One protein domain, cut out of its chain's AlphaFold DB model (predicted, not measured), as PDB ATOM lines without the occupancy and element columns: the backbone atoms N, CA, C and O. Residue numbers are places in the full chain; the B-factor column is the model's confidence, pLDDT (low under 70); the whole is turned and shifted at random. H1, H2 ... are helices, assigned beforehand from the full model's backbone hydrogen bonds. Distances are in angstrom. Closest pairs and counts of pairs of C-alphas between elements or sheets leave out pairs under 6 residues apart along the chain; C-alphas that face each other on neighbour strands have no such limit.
ATOM      1  N   GLU A 134     226.218 191.933 239.179       97.44
ATOM      2  CA  GLU A 134     226.479 190.595 238.647       97.44
ATOM      3  C   GLU A 134     225.566 190.279 237.450       97.44
ATOM      4  O   GLU A 134     226.018 189.746 236.434       97.44
ATOM      5  N   ALA A 135     224.284 190.647 237.535       96.94
ATOM      6  CA  ALA A 135     223.350 190.503 236.424       96.94
ATOM      7  C   ALA A 135     223.734 191.413 235.246       96.94
ATOM      8  O   ALA A 135     223.674 190.983 234.093       96.94
ATOM      9  N   GLU A 136     224.190 192.637 235.527       97.44
ATOM     10  CA  GLU A 136     224.688 193.571 234.510       97.44
ATOM     11  C   GLU A 136     225.943 193.036 233.809       97.44
ATOM     12  O   GLU A 136     226.004 193.037 232.581       97.44
ATOM     13  N   GLN A 137     226.902 192.481 234.557       97.38
ATOM     14  CA  GLN A 137     228.088 191.830 233.991       97.38
ATOM     15  C   GLN A 137     227.712 190.629 233.120       97.38
ATOM     16  O   GLN A 137     228.225 190.477 232.013       97.38
ATOM     17  N   LYS A 138     226.771 189.789 233.569       97.19
ATOM     18  CA  LYS A 138     226.265 188.661 232.769       97.19
ATOM     19  C   LYS A 138     225.598 189.134 231.474       97.19
ATOM     20  O   LYS A 138     225.809 188.516 230.427       97.19
ATOM     21  N   ARG A 139     224.828 190.230 231.517       96.94
ATOM     22  CA  ARG A 139     224.232 190.854 230.323       96.94
ATOM     23  C   ARG A 139     225.311 191.376 229.376       96.94
ATOM     24  O   ARG A 139     225.236 191.093 228.183       96.94
ATOM     25  N   GLN A 140     226.333 192.040 229.909       97.00
ATOM     26  CA  GLN A 140     227.455 192.563 229.133       97.00
ATOM     27  C   GLN A 140     228.242 191.445 228.437       97.00
ATOM     28  O   GLN A 140     228.437 191.488 227.226       97.00
ATOM     29  N   VAL A 141     228.591 190.375 229.159       97.44
ATOM     30  CA  VAL A 141     229.268 189.200 228.581       97.44
ATOM     31  C   VAL A 141     228.413 188.549 227.487       97.44
ATOM     32  O   VAL A 141     228.932 188.114 226.457       97.44
ATOM     33  N   LYS A 142     227.088 188.478 227.675       97.19
ATOM     34  CA  LYS A 142     226.164 187.961 226.654       97.19
ATOM     35  C   LYS A 142     226.144 188.852 225.408       97.19
ATOM     36  O   LYS A 142     226.160 188.321 224.297       97.19
ATOM     37  N   PHE A 143     226.138 190.171 225.585       97.19
ATOM     38  CA  PHE A 143     226.216 191.144 224.498       97.19
ATOM     39  C   PHE A 143     227.542 191.037 223.732       97.19
ATOM     40  O   PHE A 143     227.529 190.912 222.509       97.19
ATOM     41  N   GLU A 144     228.678 190.980 224.428       97.19
ATOM     42  CA  GLU A 144     230.006 190.831 223.818       97.19
ATOM     43  C   GLU A 144     230.114 189.546 222.994       97.19
ATOM     44  O   GLU A 144     230.554 189.579 221.845       97.19
ATOM     45  N   ARG A 145     229.627 188.417 223.526       97.19
ATOM     46  CA  ARG A 145     229.558 187.149 222.780       97.19
ATOM     47  C   ARG A 145     228.695 187.266 221.525       97.19
ATOM     48  O   ARG A 145     229.095 186.785 220.465       97.19
ATOM     49  N   ALA A 146     227.534 187.917 221.622       96.50
ATOM     50  CA  ALA A 146     226.659 188.150 220.475       96.50
ATOM     51  C   ALA A 146     227.319 189.060 219.426       96.50
ATOM     52  O   ALA A 146     227.194 188.806 218.230       96.50
ATOM     53  N   MET A 147     228.067 190.077 219.859       97.69
ATOM     54  CA  MET A 147     228.821 190.973 218.984       97.69
ATOM     55  C   MET A 147     229.988 190.272 218.289       97.69
ATOM     56  O   MET A 147     230.174 190.471 217.089       97.69
ATOM     57  N   ILE A 148     230.743 189.422 218.994       97.31
ATOM     58  CA  ILE A 148     231.798 188.588 218.395       97.31
ATOM     59  C   ILE A 148     231.190 187.688 217.310       97.31
ATOM     60  O   ILE A 148     231.676 187.679 216.179       97.31
ATOM     61  N   ALA A 149     230.082 187.003 217.616       96.62
ATOM     62  CA  ALA A 149     229.381 186.152 216.656       96.62
ATOM     63  C   ALA A 149     228.841 186.943 215.449       96.62
ATOM     64  O   ALA A 149     229.001 186.510 214.310       96.62
ATOM     65  N   TYR A 150     228.254 188.123 215.672       95.88
ATOM     66  CA  TYR A 150     227.786 189.011 214.605       95.88
ATOM     67  C   TYR A 150     228.944 189.487 213.716       95.88
ATOM     68  O   TYR A 150     228.815 189.527 212.492       95.88
ATOM     69  N   ASN A 151     230.090 189.829 214.309       95.69
ATOM     70  CA  ASN A 151     231.261 190.316 213.584       95.69
ATOM     71  C   ASN A 151     231.962 189.233 212.760       95.69
ATOM     72  O   ASN A 151     232.571 189.578 211.748       95.69
ATOM     73  N   ALA A 152     231.835 187.963 213.149       96.81
ATOM     74  CA  ALA A 152     232.332 186.817 212.392       96.81
ATOM     75  C   ALA A 152     231.512 186.511 211.117       96.81
ATOM     76  O   ALA A 152     231.962 185.737 210.275       96.81
ATOM     77  N   LEU A 153     230.324 187.108 210.945       96.06
ATOM     78  CA  LEU A 153     229.495 186.911 209.752       96.06
ATOM     79  C   LEU A 153     230.080 187.628 208.511       96.06
ATOM     80  O   LEU A 153     230.646 188.722 208.632       96.06
ATOM     81  N   PRO A 154     229.869 187.089 207.291       96.88
ATOM     82  CA  PRO A 154     230.232 187.764 206.044       96.88
ATOM     83  C   PRO A 154     229.610 189.165 205.917       96.88
ATOM     84  O   PRO A 154     228.519 189.431 206.420       96.88
ATOM     85  N   ILE A 155     230.275 190.073 205.190       95.81
ATOM     86  CA  ILE A 155     229.858 191.486 205.044       95.81
ATOM     87  C   ILE A 155     228.409 191.620 204.551       95.81
ATOM     88  O   ILE A 155     227.658 192.439 205.083       95.81
ATOM     89  N   VAL A 156     228.012 190.802 203.570       95.94
ATOM     90  CA  VAL A 156     226.658 190.813 202.991       95.94
ATOM     91  C   VAL A 156     225.607 190.485 204.057       95.94
ATOM     92  O   VAL A 156     224.625 191.211 204.200       95.94
ATOM     93  N   GLU A 157     225.861 189.459 204.870       94.75
ATOM     94  CA  GLU A 157     224.956 189.022 205.937       94.75
ATOM     95  C   GLU A 157     224.901 190.028 207.095       94.75
ATOM     96  O   GLU A 157     223.822 190.327 207.608       94.75
ATOM     97  N   ARG A 158     226.032 190.649 207.466       95.75
ATOM     98  CA  ARG A 158     226.033 191.748 208.451       95.75
ATOM     99  C   ARG A 158     225.178 192.923 207.973       95.75
ATOM    100  O   ARG A 158     224.398 193.460 208.759       95.75
ATOM    101  N   ARG A 159     225.284 193.310 206.694       94.81
ATOM    102  CA  ARG A 159     224.495 194.414 206.120       94.81
ATOM    103  C   ARG A 159     223.004 194.091 206.138       94.81
ATOM    104  O   ARG A 159     222.228 194.934 206.576       94.81
ATOM    105  N   ARG A 160     222.630 192.867 205.748       96.44
ATOM    106  CA  ARG A 160     221.252 192.370 205.833       96.44
ATOM    107  C   ARG A 160     220.718 192.453 207.265       96.44
ATOM    108  O   ARG A 160     219.771 193.186 207.508       96.44
ATOM    109  N   ARG A 161     221.395 191.824 208.235       95.62
ATOM    110  CA  ARG A 161     220.964 191.842 209.646       95.62
ATOM    111  C   ARG A 161     220.904 193.239 210.253       95.62
ATOM    112  O   ARG A 161     220.078 193.478 211.121       95.62
ATOM    113  N   ARG A 162     221.772 194.164 209.829       94.88
ATOM    114  CA  ARG A 162     221.696 195.568 210.264       94.88
ATOM    115  C   ARG A 162     220.433 196.245 209.736       94.88
ATOM    116  O   ARG A 162     219.771 196.926 210.507       94.88
ATOM    117  N   ASN A 163     220.125 196.064 208.452       94.62
ATOM    118  CA  ASN A 163     218.923 196.630 207.836       94.62
ATOM    119  C   ASN A 163     217.645 196.042 208.453       94.62
ATOM    120  O   ASN A 163     216.671 196.764 208.621       94.62
ATOM    121  N   ASP A 164     217.693 194.769 208.854       96.06
ATOM    122  CA  ASP A 164     216.595 194.072 209.531       96.06
ATOM    123  C   ASP A 164     216.491 194.421 211.036       96.06
ATOM    124  O   ASP A 164     215.646 193.871 211.736       96.06
ATOM    125  N   GLY A 165     217.365 195.287 211.573       93.69
ATOM    126  CA  GLY A 165     217.374 195.648 213.000       93.69
ATOM    127  C   GLY A 165     217.853 194.531 213.943       93.69
ATOM    128  O   GLY A 165     217.691 194.622 215.151       93.69
ATOM    129  N   LEU A 166     218.479 193.476 213.414       94.75
ATOM    130  CA  LEU A 166     218.982 192.313 214.160       94.75
ATOM    131  C   LEU A 166     220.443 192.469 214.614       94.75
ATOM    132  O   LEU A 166     221.126 191.484 214.919       94.75
ATOM    133  N   LYS A 167     220.968 193.695 214.608       94.19
ATOM    134  CA  LYS A 167     222.282 193.981 215.185       94.19
ATOM    135  C   LYS A 167     222.146 193.910 216.712       94.19
ATOM    136  O   LYS A 167     221.244 194.548 217.239       94.19
ATOM    137  N   PRO A 168     223.024 193.188 217.432       95.62
ATOM    138  CA  PRO A 168     223.028 193.253 218.887       95.62
ATOM    139  C   PRO A 168     223.193 194.706 219.353       95.62
ATOM    140  O   PRO A 168     224.108 195.404 218.902       95.62
ATOM    141  N   GLU A 169     222.319 195.150 220.251       94.94
ATOM    142  CA  GLU A 169     222.371 196.469 220.882       94.94
ATOM    143  C   GLU A 169     222.780 196.330 222.348       94.94
ATOM    144  O   GLU A 169     222.430 195.350 223.013       94.94
ATOM    145  N   ALA A 170     223.575 197.288 222.826       93.19
ATOM    146  CA  ALA A 170     223.945 197.352 224.229       93.19
ATOM    147  C   ALA A 170     222.733 197.859 225.013       93.19
ATOM    148  O   ALA A 170     222.215 198.940 224.742       93.19
ATOM    149  N   ASP A 171     222.273 197.054 225.963       93.81
ATOM    150  CA  ASP A 171     221.282 197.480 226.938       93.81
ATOM    151  C   ASP A 171     222.022 197.941 228.199       93.81
ATOM    152  O   ASP A 171     222.610 197.129 228.918       93.81
ATOM    153  N   ASP A 172     221.986 199.247 228.460       93.56
ATOM    154  CA  ASP A 172     222.635 199.885 229.611       93.56
ATOM    155  C   ASP A 172     221.665 200.120 230.781       93.56
ATOM    156  O   ASP A 172     222.029 200.724 231.794       93.56
ATOM    157  N   THR A 173     220.421 199.635 230.685       95.88
ATOM    158  CA  THR A 173     219.423 199.845 231.742       95.88
ATOM    159  C   THR A 173     219.866 199.175 233.047       95.88
ATOM    160  O   THR A 173     220.203 197.989 233.036       95.88
ATOM    161  N   PRO A 174     219.894 199.874 234.196       96.56
ATOM    162  CA  PRO A 174     220.329 199.251 235.439       96.56
ATOM    163  C   PRO A 174     219.410 198.096 235.848       96.56
ATOM    164  O   PRO A 174     218.186 198.253 235.906       96.56
ATOM    165  N   ILE A 175     220.001 196.947 236.173       96.62
ATOM    166  CA  ILE A 175     219.260 195.794 236.692       96.62
ATOM    167  C   ILE A 175     219.240 195.916 238.209       96.62
ATOM    168  O   ILE A 175     220.261 196.189 238.833       96.62
TER     169      ILE A 175
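Overview. This is residues 134 to 175 of the 327 residues of an uncharacterized protein of Sphingobium sp. Leaf26 (UniProt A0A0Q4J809). Picture a narrow U: the long helix H1 is one arm, the short helix H2 makes the bend, and residues 164 to 175, with no named element, fold back as the other arm. The printed part has 42 residues, with two named helices, H1 then H2, and no named strand; its class is all helix. It is a loose rod, with a radius of gyration of the C-alphas of 11.8 A and spans of 35 by 17 by 7 A.

Arrangement. Start with H1, residues 134 to 151; a tight link of 3 residues leads to H2, residues 155 to 163. The two are close but not clearly touching; their closest C-alphas, those of Tyr 150 and Arg 158, are 7.0 A apart. They run opposite ways at a steep tilt of 51 degrees. In H1 and H2 every O i to N i+4 pair is within hydrogen-bond range.

Along the chain. Find C-alpha 134 at (226.479, 190.595, 238.647); from there H1 runs 25.5 A to C-alpha 151. H2 runs 12.4 A, from C-alpha 155 at (229.858, 191.486, 205.044) to C-alpha 163 at (218.923, 196.630, 207.836).

Size, cuts and confidence. The C-alphas farthest apart, those of Glu 134 and Val 156, are 35.7 A apart; those of Glu 134 and Ile 175 are 9.1 A apart. The printed part has no cut, and no printed residue has a pLDDT under 70.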